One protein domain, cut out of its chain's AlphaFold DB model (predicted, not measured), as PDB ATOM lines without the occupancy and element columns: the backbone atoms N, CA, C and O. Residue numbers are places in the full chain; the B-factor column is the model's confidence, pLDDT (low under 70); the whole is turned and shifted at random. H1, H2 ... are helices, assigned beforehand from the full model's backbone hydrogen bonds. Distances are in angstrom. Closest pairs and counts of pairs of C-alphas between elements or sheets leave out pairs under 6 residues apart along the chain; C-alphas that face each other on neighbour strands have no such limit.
ATOM      1  N   ASN A  15      -2.182 -28.825 -20.788       48.44
ATOM      2  CA  ASN A  15      -2.241 -27.391 -20.592       48.44
ATOM      3  C   ASN A  15      -0.888 -26.946 -20.041       48.44
ATOM      4  O   ASN A  15      -0.460 -27.392 -18.970       48.44
ATOM      5  N   LEU A  16      -0.193 -26.078 -20.784       45.03
ATOM      6  CA  LEU A  16       1.119 -25.600 -20.361       45.03
ATOM      7  C   LEU A  16       1.026 -24.939 -18.984       45.03
ATOM      8  O   LEU A  16       1.952 -25.102 -18.200       45.03
ATOM      9  N   LYS A  17      -0.091 -24.276 -18.645       51.09
ATOM     10  CA  LYS A  17      -0.289 -23.690 -17.312       51.09
ATOM     11  C   LYS A  17      -0.339 -24.753 -16.218       51.09
ATOM     12  O   LYS A  17       0.349 -24.580 -15.221       51.09
ATOM     13  N   ASP A  18      -1.049 -25.858 -16.423       51.62
ATOM     14  CA  ASP A  18      -1.175 -26.924 -15.416       51.62
ATOM     15  C   ASP A  18       0.139 -27.705 -15.282       51.62
ATOM     16  O   ASP A  18       0.569 -28.037 -14.181       51.62
ATOM     17  N   THR A  19       0.856 -27.900 -16.392       48.41
ATOM     18  CA  THR A  19       2.190 -28.527 -16.395       48.41
ATOM     19  C   THR A  19       3.246 -27.633 -15.749       48.41
ATOM     20  O   THR A  19       4.125 -28.125 -15.040       48.41
ATOM     21  N   ILE A  20       3.179 -26.317 -15.976       58.81
ATOM     22  CA  ILE A  20       4.046 -25.331 -15.328       58.81
ATOM     23  C   ILE A  20       3.697 -25.248 -13.843       58.81
ATOM     24  O   ILE A  20       4.603 -25.380 -13.035       58.81
ATOM     25  N   GLN A  21       2.420 -25.136 -13.460       62.38
ATOM     26  CA  GLN A  21       2.002 -25.146 -12.056       62.38
ATOM     27  C   GLN A  21       2.418 -26.433 -11.347       62.38
ATOM     28  O   GLN A  21       2.977 -26.342 -10.259       62.38
ATOM     29  N   ALA A  22       2.248 -27.609 -11.959       52.47
ATOM     30  CA  ALA A  22       2.719 -28.875 -11.408       52.47
ATOM     31  C   ALA A  22       4.248 -28.896 -11.256       52.47
ATOM     32  O   ALA A  22       4.747 -29.238 -10.188       52.47
ATOM     33  N   LYS A  23       5.015 -28.456 -12.266       55.25
ATOM     34  CA  LYS A  23       6.483 -28.330 -12.168       55.25
ATOM     35  C   LYS A  23       6.918 -27.302 -11.117       55.25
ATOM     36  O   LYS A  23       7.910 -27.541 -10.435       55.25
ATOM     37  N   THR A  24       6.190 -26.200 -10.948       56.97
ATOM     38  CA  THR A  24       6.429 -25.180  -9.917       56.97
ATOM     39  C   THR A  24       6.053 -25.686  -8.525       56.97
ATOM     40  O   THR A  24       6.769 -25.401  -7.570       56.97
ATOM     41  N   LEU A  25       4.981 -26.469  -8.384       56.31
ATOM     42  CA  LEU A  25       4.668 -27.170  -7.141       56.31
ATOM     43  C   LEU A  25       5.790 -28.153  -6.825       56.31
ATOM     44  O   LEU A  25       6.387 -28.044  -5.770       56.31
ATOM     45  N   ILE A  26       6.164 -29.030  -7.759       53.56
ATOM     46  CA  ILE A  26       7.250 -30.007  -7.585       53.56
ATOM     47  C   ILE A  26       8.590 -29.319  -7.266       53.56
ATOM     48  O   ILE A  26       9.350 -29.832  -6.447       53.56
ATOM     49  N   SER A  27       8.891 -28.147  -7.839       55.03
ATOM     50  CA  SER A  27      10.112 -27.396  -7.508       55.03
ATOM     51  C   SER A  27      10.053 -26.704  -6.141       55.03
ATOM     52  O   SER A  27      11.083 -26.623  -5.472       55.03
ATOM     53  N   LYS A  28       8.869 -26.274  -5.686       56.72
ATOM     54  CA  LYS A  28       8.633 -25.816  -4.305       56.72
ATOM     55  C   LYS A  28       8.671 -26.979  -3.306       56.72
ATOM     56  O   LYS A  28       9.276 -26.835  -2.253       56.72
ATOM     57  N   LEU A  29       8.126 -28.146  -3.661       52.38
ATOM     58  CA  LEU A  29       8.194 -29.383  -2.876       52.38
ATOM     59  C   LEU A  29       9.648 -29.877  -2.738       52.38
ATOM     60  O   LEU A  29      10.050 -30.300  -1.663       52.38
ATOM     61  N   LYS A  30      10.481 -29.727  -3.780       53.44
ATOM     62  CA  LYS A  30      11.942 -29.956  -3.718       53.44
ATOM     63  C   LYS A  30      12.718 -28.935  -2.866       53.44
ATOM     64  O   LYS A  30      13.914 -29.119  -2.665       53.44
ATOM     65  N   LYS A  31      12.064 -27.869  -2.395       54.38
ATOM     66  CA  LYS A  31      12.587 -26.876  -1.441       54.38
ATOM     67  C   LYS A  31      11.823 -26.891  -0.109       54.38
ATOM     68  O   LYS A  31      11.889 -25.916   0.635       54.38
ATOM     69  N   ILE A  32      11.088 -27.963   0.185       61.47
ATOM     70  CA  ILE A  32      10.547 -28.176   1.525       61.47
ATOM     71  C   ILE A  32      11.718 -28.282   2.505       61.47
ATOM     72  O   ILE A  32      12.696 -28.983   2.240       61.47
ATOM     73  N   ASP A  33      11.609 -27.549   3.609       75.81
ATOM     74  CA  ASP A  33      12.559 -27.599   4.713       75.81
ATOM     75  C   ASP A  33      12.675 -29.040   5.242       75.81
ATOM     76  O   ASP A  33      11.682 -29.769   5.300       75.81
ATOM     77  N   LYS A  34      13.871 -29.450   5.672       74.06
ATOM     78  CA  LYS A  34      14.110 -30.767   6.282       74.06
ATOM     79  C   LYS A  34      13.227 -31.014   7.514       74.06
ATOM     80  O   LYS A  34      13.059 -32.166   7.902       74.06
ATOM     81  N   ASP A  35      12.655 -29.957   8.094       79.56
ATOM     82  CA  ASP A  35      11.765 -30.000   9.257       79.56
ATOM     83  C   ASP A  35      10.267 -29.807   8.931       79.56
ATOM     84  O   ASP A  35       9.429 -29.843   9.830       79.56
ATOM     85  N   VAL A  36       9.888 -29.668   7.652       82.44
ATOM     86  CA  VAL A  36       8.485 -29.504   7.224       82.44
ATOM     87  C   VAL A  36       7.957 -30.793   6.587       82.44
ATOM     88  O   VAL A  36       8.228 -31.109   5.432       82.44
ATOM     89  N   LEU A  37       7.147 -31.549   7.330       83.06
ATOM     90  CA  LEU A  37       6.517 -32.766   6.813       83.06
ATOM     91  C   LEU A  37       5.346 -32.435   5.868       83.06
ATOM     92  O   LEU A  37       4.391 -31.762   6.252       83.06
ATOM     93  N   ALA A  38       5.387 -32.952   4.639       82.56
ATOM     94  CA  ALA A  38       4.276 -32.841   3.696       82.56
ATOM     95  C   ALA A  38       3.132 -33.799   4.075       82.56
ATOM     96  O   ALA A  38       3.329 -35.011   4.151       82.56
ATOM     97  N   ILE A  39       1.926 -33.261   4.269       84.88
ATOM     98  CA  ILE A  39       0.742 -34.021   4.694       84.88
ATOM     99  C   ILE A  39      -0.263 -34.094   3.541       84.88
ATOM    100  O   ILE A  39      -0.645 -33.070   2.969       84.88
ATOM    101  N   ARG A  40      -0.734 -35.304   3.211       84.12
ATOM    102  CA  ARG A  40      -1.846 -35.499   2.273       84.12
ATOM    103  C   ARG A  40      -3.176 -35.408   3.016       84.12
ATOM    104  O   ARG A  40      -3.507 -36.303   3.790       84.12
ATOM    105  N   LYS A  41      -3.961 -34.387   2.680       88.06
ATOM    106  CA  LYS A  41      -5.373 -34.276   3.052       88.06
ATOM    107  C   LYS A  41      -6.214 -35.348   2.339       88.06
ATOM    108  O   LYS A  41      -6.063 -35.546   1.130       88.06
ATOM    109  N   GLU A  42      -7.087 -36.028   3.069       88.06
ATOM    110  CA  GLU A  42      -8.005 -37.042   2.539       88.06
ATOM    111  C   GLU A  42      -9.356 -36.459   2.076       88.06
ATOM    112  O   GLU A  42      -9.722 -35.343   2.459       88.06
ATOM    113  N   PRO A  43     -10.105 -37.164   1.201       87.62
ATOM    114  CA  PRO A  43     -11.423 -36.713   0.757       87.62
ATOM    115  C   PRO A  43     -12.385 -36.579   1.944       87.62
ATOM    116  O   PRO A  43     -12.572 -37.528   2.696       87.62
ATOM    117  N   GLY A  44     -12.992 -35.402   2.113       88.12
ATOM    118  CA  GLY A  44     -13.898 -35.109   3.234       88.12
ATOM    119  C   GLY A  44     -13.211 -34.768   4.564       88.12
ATOM    120  O   GLY A  44     -13.884 -34.303   5.477       88.12
ATOM    121  N   GLU A  45     -11.890 -34.923   4.673       91.81
ATOM    122  CA  GLU A  45     -11.115 -34.469   5.833       91.81
ATOM    123  C   GLU A  45     -11.099 -32.924   5.898       91.81
ATOM    124  O   GLU A  45     -11.270 -32.245   4.878       91.81
ATOM    125  N   ASP A  46     -10.851 -32.331   7.069       92.69
ATOM    126  CA  ASP A  46     -10.464 -30.916   7.186       92.69
ATOM    127  C   ASP A  46      -8.933 -30.764   7.348       92.69
ATOM    128  O   ASP A  46      -8.189 -31.744   7.323       92.69
ATOM    129  N   LEU A  47      -8.418 -29.531   7.404       85.94
ATOM    130  CA  LEU A  47      -6.969 -29.315   7.522       85.94
ATOM    131  C   LEU A  47      -6.425 -29.672   8.918       85.94
ATOM    132  O   LEU A  47      -5.317 -30.191   9.017       85.94
ATOM    133  N   GLN A  48      -7.184 -29.411   9.982       88.50
ATOM    134  CA  GLN A  48      -6.780 -29.715  11.355       88.50
ATOM    135  C   GLN A  48      -6.795 -31.223  11.606       88.50
ATOM    136  O   GLN A  48      -5.834 -31.753  12.156       88.50
ATOM    137  N   ALA A  49      -7.816 -31.933  11.117       91.00
ATOM    138  CA  ALA A  49      -7.867 -33.392  11.141       91.00
ATOM    139  C   ALA A  49      -6.647 -34.017  10.434       91.00
ATOM    140  O   ALA A  49      -5.973 -34.867  11.020       91.00
ATOM    141  N   ALA A  50      -6.278 -33.516   9.245       89.38
ATOM    142  CA  ALA A  50      -5.079 -33.959   8.529       89.38
ATOM    143  C   ALA A  50      -3.785 -33.715   9.331       89.38
ATOM    144  O   ALA A  50      -2.913 -34.587   9.394       89.38
ATOM    145  N   ILE A  51      -3.664 -32.550   9.977       87.94
ATOM    146  CA  ILE A  51      -2.520 -32.203  10.834       87.94
ATOM    147  C   ILE A  51      -2.447 -33.127  12.058       87.94
ATOM    148  O   ILE A  51      -1.380 -33.674  12.341       87.94
ATOM    149  N   VAL A  52      -3.557 -33.343  12.768       90.88
ATOM    150  CA  VAL A  52      -3.614 -34.216  13.954       90.88
ATOM    151  C   VAL A  52      -3.297 -35.664  13.580       90.88
ATOM    152  O   VAL A  52      -2.472 -36.299  14.240       90.88
ATOM    153  N   ARG A  53      -3.859 -36.175  12.478       91.81
ATOM    154  CA  ARG A  53      -3.561 -37.519  11.958       91.81
ATOM    155  C   ARG A  53      -2.079 -37.693  11.624       91.81
ATOM    156  O   ARG A  53      -1.505 -38.732  11.942       91.81
ATOM    157  N   ALA A  54      -1.440 -36.682  11.034       88.25
ATOM    158  CA  ALA A  54      -0.007 -36.722  10.748       88.25
ATOM    159  C   ALA A  54       0.857 -36.745  12.019       88.25
ATOM    160  O   ALA A  54       1.836 -37.489  12.055       88.25
ATOM    161  N   HIS A  55       0.487 -35.990  13.062       85.06
ATOM    162  CA  HIS A  55       1.180 -35.999  14.360       85.06
ATOM    163  C   HIS A  55       1.034 -37.337  15.096       85.06
ATOM    164  O   HIS A  55       2.004 -37.834  15.663       85.06
ATOM    165  N   LEU A  56      -0.162 -37.935  15.069       90.94
ATOM    166  CA  LEU A  56      -0.445 -39.219  15.719       90.94
ATOM    167  C   LEU A  56       0.065 -40.435  14.931       90.94
ATOM    168  O   LEU A  56       0.073 -41.546  15.461       90.94
ATOM    169  N   HIS A  57       0.517 -40.255  13.686       93.44
ATOM    170  CA  HIS A  57       1.116 -41.334  12.912       93.44
ATOM    171  C   HIS A  57       2.375 -41.873  13.632       93.44
ATOM    172  O   HIS A  57       3.295 -41.092  13.901       93.44
ATOM    173  N   PRO A  58       2.472 -43.189  13.933       94.69
ATOM    174  CA  PRO A  58       3.498 -43.719  14.837       94.69
ATOM    175  C   PRO A  58       4.938 -43.384  14.439       94.69
ATOM    176  O   PRO A  58       5.756 -43.067  15.298       94.69
ATOM    177  N   VAL A  59       5.241 -43.391  13.136       95.06
ATOM    178  CA  VAL A  59       6.578 -43.047  12.626       95.06
ATOM    179  C   VAL A  59       6.903 -41.566  12.838       95.06
ATOM    180  O   VAL A  59       8.032 -41.228  13.186       95.06
ATOM    181  N   THR A  60       5.914 -40.685  12.673       93.44
ATOM    182  CA  THR A  60       6.065 -39.239  12.875       93.44
ATOM    183  C   THR A  60       6.340 -38.929  14.341       93.44
ATOM    184  O   THR A  60       7.287 -38.210  14.655       93.44
ATOM    185  N   ASN A  61       5.556 -39.527  15.241       93.19
ATOM    186  CA  ASN A  61       5.709 -39.347  16.681       93.19
ATOM    187  C   ASN A  61       7.038 -39.939  17.195       93.19
ATOM    188  O   ASN A  61       7.740 -39.310  17.988       93.19
ATOM    189  N   ALA A  62       7.443 -41.111  16.688       94.25
ATOM    190  CA  ALA A  62       8.737 -41.715  17.006       94.25
ATOM    191  C   ALA A  62       9.918 -40.847  16.532       94.25
ATOM    192  O   ALA A  62      10.854 -40.631  17.301       94.25
ATOM    193  N   ALA A  63       9.858 -40.302  15.310       93.31
ATOM    194  CA  ALA A  63      10.866 -39.373  14.800       93.31
ATOM    195  C   ALA A  63      10.954 -38.106  15.665       93.31
ATOM    196  O   ALA A  63      12.039 -37.742  16.116       93.31
ATOM    197  N   TRP A  64       9.814 -37.470  15.950       91.06
ATOM    198  CA  TRP A  64       9.746 -36.265  16.782       91.06
ATOM    199  C   TRP A  64      10.264 -36.500  18.204       91.06
ATOM    200  O   TRP A  64      10.971 -35.664  18.757       91.06
ATOM    201  N   THR A  65       9.956 -37.654  18.794       93.19
ATOM    202  CA  THR A  65      10.474 -38.030  20.113       93.19
ATOM    203  C   THR A  65      11.989 -38.231  20.060       93.19
ATOM    204  O   THR A  65      12.709 -37.699  20.903       93.19
ATOM    205  N   ALA A  66      12.505 -38.932  19.048       93.69
ATOM    206  CA  ALA A  66      13.935 -39.196  18.909       93.69
ATOM    207  C   ALA A  66      14.780 -37.913  18.756       93.69
ATOM    208  O   ALA A  66      15.861 -37.840  19.341       93.69
ATOM    209  N   THR A  67      14.285 -36.872  18.070       91.94
ATOM    210  CA  THR A  67      14.995 -35.578  17.993       91.94
ATOM    211  C   THR A  67      15.047 -34.829  19.330       91.94
ATOM    212  O   THR A  67      15.940 -34.008  19.516       91.94
ATOM    213  N   LYS A  68      14.158 -35.122  20.295       92.62
ATOM    214  CA  LYS A  68      14.237 -34.562  21.662       92.62
ATOM    215  C   LYS A  68      15.287 -35.236  22.542       92.62
ATOM    216  O   LYS A  68      15.784 -34.596  23.461       92.62
ATOM    217  N   PHE A  69      15.623 -36.498  22.272       93.38
ATOM    218  CA  PHE A  69      16.624 -37.245  23.044       93.38
ATOM    219  C   PHE A  69      18.019 -37.247  22.410       93.38
ATOM    220  O   PHE A  69      18.993 -37.474  23.122       93.38
ATOM    221  N   GLN A  70      18.138 -36.984  21.103       92.88
ATOM    222  CA  GLN A  70      19.415 -37.005  20.389       92.88
ATOM    223  C   GLN A  70      19.559 -35.801  19.449       92.88
ATOM    224  O   GLN A  70      18.992 -35.779  18.354       92.88
ATOM    225  N   GLN A  71      20.393 -34.832  19.841       90.50
ATOM    226  CA  GLN A  71      20.608 -33.591  19.084       90.50
ATOM    227  C   GLN A  71      21.072 -33.847  17.641       90.50
ATOM    228  O   GLN A  71      20.535 -33.245  16.720       90.50
ATOM    229  N   SER A  72      21.960 -34.820  17.405       92.12
ATOM    230  CA  SER A  72      22.435 -35.130  16.044       92.12
ATOM    231  C   SER A  72      21.328 -35.615  15.091       92.12
ATOM    232  O   SER A  72      21.470 -35.521  13.871       92.12
ATOM    233  N   LEU A  73      20.214 -36.140  15.623       89.75
ATOM    234  CA  LEU A  73      19.028 -36.467  14.826       89.75
ATOM    235  C   LEU A  73      18.186 -35.221  14.535       89.75
ATOM    236  O   LEU A  73      17.659 -35.106  13.433       89.75
ATOM    237  N   ALA A  74      18.098 -34.271  15.473       87.94
ATOM    238  CA  ALA A  74      17.492 -32.963  15.217       87.94
ATOM    239  C   ALA A  74      18.273 -32.195  14.133       87.94
ATOM    240  O   ALA A  74      17.681 -31.674  13.192       87.94
ATOM    241  N   ASP A  75      19.606 -32.218  14.192       89.62
ATOM    242  CA  ASP A  75      20.478 -31.573  13.203       89.62
ATOM    243  C   ASP A  75      20.293 -32.168  11.794       89.62
ATOM    244  O   ASP A  75      20.361 -31.448  10.794       89.62
ATOM    245  N   SER A  76      19.981 -33.467  11.710       87.25
ATOM    246  CA  SER A  76      19.674 -34.178  10.458       87.25
ATOM    247  C   SER A  76      18.306 -33.811   9.859       87.25
ATOM    248  O   SER A  76      18.082 -34.022   8.667       87.25
ATOM    249  N   GLY A  77      17.411 -33.226  10.658       86.00
ATOM    250  CA  GLY A  77      16.055 -32.841  10.277       86.00
ATOM    251  C   GLY A  77      15.012 -33.950  10.442       86.00
ATOM    252  O   GLY A  77      15.295 -35.147  10.327       86.00
ATOM    253  N   MET A  78      13.768 -33.544  10.688       86.69
ATOM    254  CA  MET A  78      12.648 -34.453  10.945       86.69
ATOM    255  C   MET A  78      12.282 -35.334   9.737       86.69
ATOM    256  O   MET A  78      12.030 -36.529   9.898       86.69
ATOM    257  N   VAL A  79      12.234 -34.776   8.525       90.12
ATOM    258  CA  VAL A  79      11.753 -35.473   7.318       90.12
ATOM    259  C   VAL A  79      12.668 -36.639   6.912       90.12
ATOM    260  O   VAL A  79      12.133 -37.729   6.683       90.12
ATOM    261  N   PRO A  80      14.012 -36.504   6.879       91.06
ATOM    262  CA  PRO A  80      14.908 -37.644   6.661       91.06
ATOM    263  C   PRO A  80      14.733 -38.763   7.696       91.06
ATOM    264  O   PRO A  80      14.727 -39.939   7.331       91.06
ATOM    265  N   LEU A  81      14.518 -38.412   8.970       92.62
ATOM    266  CA  LEU A  81      14.304 -39.384  10.042       92.62
ATOM    267  C   LEU A  81      12.966 -40.128   9.892       92.62
ATOM    268  O   LEU A  81      12.933 -41.353  10.006       92.62
ATOM    269  N   VAL A  82      11.877 -39.418   9.571       93.75
ATOM    270  CA  VAL A  82      10.574 -40.031   9.249       93.75
ATOM    271  C   VAL A  82      10.700 -40.969   8.048       93.75
ATOM    272  O   VAL A  82      10.162 -42.078   8.080       93.75
ATOM    273  N   ALA A  83      11.429 -40.569   7.003       92.94
ATOM    274  CA  ALA A  83      11.645 -41.397   5.821       92.94
ATOM    275  C   ALA A  83      12.424 -42.685   6.147       92.94
ATOM    276  O   ALA A  83      12.027 -43.763   5.706       92.94
ATOM    277  N   GLU A  84      13.494 -42.607   6.942       95.62
ATOM    278  CA  GLU A  84      14.303 -43.779   7.302       95.62
ATOM    279  C   GLU A  84      13.555 -44.738   8.242       95.62
ATOM    280  O   GLU A  84      13.495 -45.941   7.987       95.62
ATOM    281  N   LEU A  85      12.878 -44.210   9.269       95.19
ATOM    282  CA  LEU A  85      12.017 -45.020  10.136       95.19
ATOM    283  C   LEU A  85      10.862 -45.673   9.353       95.19
ATOM    284  O   LEU A  85      10.517 -46.821   9.634       95.19
ATOM    285  N   SER A  86      10.316 -45.003   8.330       95.75
ATOM    286  CA  SER A  86       9.306 -45.600   7.441       95.75
ATOM    287  C   SER A  86       9.862 -46.808   6.684       95.75
ATOM    288  O   SER A  86       9.214 -47.853   6.663       95.75
ATOM    289  N   LYS A  87      11.087 -46.732   6.134       96.75
ATOM    290  CA  LYS A  87      11.739 -47.889   5.483       96.75
ATOM    291  C   LYS A  87      11.887 -49.070   6.439       96.75
ATOM    292  O   LYS A  87      11.698 -50.209   6.029       96.75
ATOM    293  N   HIS A  88      12.227 -48.816   7.703       95.56
ATOM    294  CA  HIS A  88      12.356 -49.873   8.708       95.56
ATOM    295  C   HIS A  88      11.011 -50.547   9.019       95.56
ATOM    296  O   HIS A  88      10.967 -51.766   9.166       95.56
ATOM    297  N   VAL A  89       9.919 -49.777   9.080       96.69
ATOM    298  CA  VAL A  89       8.560 -50.317   9.248       96.69
ATOM    299  C   VAL A  89       8.137 -51.141   8.031       96.69
ATOM    300  O   VAL A  89       7.650 -52.256   8.204       96.69
ATOM    301  N   GLU A  90       8.363 -50.653   6.808       96.75
ATOM    302  CA  GLU A  90       8.048 -51.417   5.592       96.75
ATOM    303  C   GLU A  90       8.894 -52.691   5.465       96.75
ATOM    304  O   GLU A  90       8.360 -53.736   5.105       96.75
ATOM    305  N   ALA A  91      10.177 -52.656   5.847       95.94
ATOM    306  CA  ALA A  91      11.026 -53.847   5.895       95.94
ATOM    307  C   ALA A  91      10.446 -54.932   6.824       95.94
ATOM    308  O   ALA A  91      10.352 -56.092   6.428       95.94
ATOM    309  N   VAL A  92       9.991 -54.558   8.024       96.00
ATOM    310  CA  VAL A  92       9.353 -55.500   8.960       96.00
ATOM    311  C   VAL A  92       8.010 -56.009   8.424       96.00
ATOM    312  O   VAL A  92       7.737 -57.203   8.524       96.00
ATOM    313  N   LYS A  93       7.193 -55.156   7.785       95.00
ATOM    314  CA  LYS A  93       5.922 -55.570   7.154       95.00
ATOM    315  C   LYS A  93       6.103 -56.627   6.060       95.00
ATOM    316  O   LYS A  93       5.231 -57.478   5.913       95.00
ATOM    317  N   ILE A  94       7.214 -56.598   5.317       96.44
ATOM    318  CA  ILE A  94       7.553 -57.627   4.314       96.44
ATOM    319  C   ILE A  94       8.339 -58.820   4.896       96.44
ATOM    320  O   ILE A  94       8.862 -59.635   4.142       96.44
ATOM    321  N   GLY A  95       8.440 -58.930   6.227       93.56
ATOM    322  CA  GLY A  95       9.075 -60.055   6.924       93.56
ATOM    323  C   GLY A  95      10.593 -59.951   7.122       93.56
ATOM    324  O   GLY A  95      11.208 -60.908   7.586       93.56
ATOM    325  N   ASN A  96      11.229 -58.817   6.805       95.38
ATOM    326  CA  ASN A  96      12.664 -58.626   7.034       95.38
ATOM    327  C   ASN A  96      12.943 -58.209   8.489       95.38
ATOM    328  O   ASN A  96      12.859 -57.032   8.851       95.38
TER     329      ASN A  96
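AT A GLANCE: This is residues 15 to 96 of the 201 residues of an uncharacterized protein of Candidatus Nitrotoga sp. SPKER (UniProt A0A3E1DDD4). This is a loose body of four helices, H2 to H5, joined end to end by sharp turns, with H1 sticking out from it as an arm over residues 16 to 28. In the body, H5 packs steeply on H3, the short H4 makes the corner between them, and H2 comes near H3 beyond the other end of H3; a long link, residues 30 to 46, leads from H1 to H2, and the last turns of H5, residues 90 to 93, stick out too. The printed part has 82 residues with five named helices, in the order H1, H2, H3, H4, H5, and no named strand; its class is all helix. It is loose, with a radius of gyration of the C-alphas of 15.6 A, and only just elongated, spanning 46 by 30 by 30 A.

IN THESE COORDINATES: H1 is residues 16 to 29, 19.2 A from first to last C-alpha, and begins at C-alpha 16 at (1.119, -25.600, -20.361). H2 is residues 47 to 56, 14.4 A long, beginning at C-alpha 47 at (-6.969, -29.315, 7.522). H3 is residues 58 to 69, 16.8 A long. H4 is residues 71 to 76, 8.7 A long. H5, the longest helix, is residues 78 to 93, 22.5 A long, and ends at C-alpha 93 at (5.922, -55.570, 7.154).

HOW THE PARTS SIT: H1 is apart from H2, H3, H4 and H5. H2 is close to H3 but not clearly touching it: the closest C-alphas, those of His 55 and Asn 61, are 6.1 A apart. The two run the same way at a steep tilt of 66 degrees. H3 touches H5, with the closest C-alphas, those of Ala 63 and Val 82, 5.6 A apart. They run opposite ways at a steep tilt of 51 degrees. H3 and H4 touch only at the corner by their link, H3 with residues 66 to 68 alone; the closest C-alphas, those of Thr 67 and Ala 74, are 4.6 A apart. H4 and H5 are close but not clearly touching and stand about perpendicular, at 88 degrees, with the closest C-alphas, those of Leu 73 and Leu 81, 7.3 A apart. H2 is apart from H4 and H5. Each O i to N i+4 pair is within hydrogen-bond range in H1, H2, H4 and H5, and 7 of 8 are in H3.

THE WHOLE: The C-alphas of Asn 15 and Phe 69, the two farthest apart, are 48.5 A from each other. Residues 15 to 28 and 90 to 95 stand free; the body without them has 62 residues and spans 38 by 30 by 25 A. The link from H1 to H2 is long, with 17 residues, and those from H2 to H3, H3 to H4 and H4 to H5 are tight. The printed part has no cut. Its mean pLDDT is 82.5, and residues 15 to 32 are under 70.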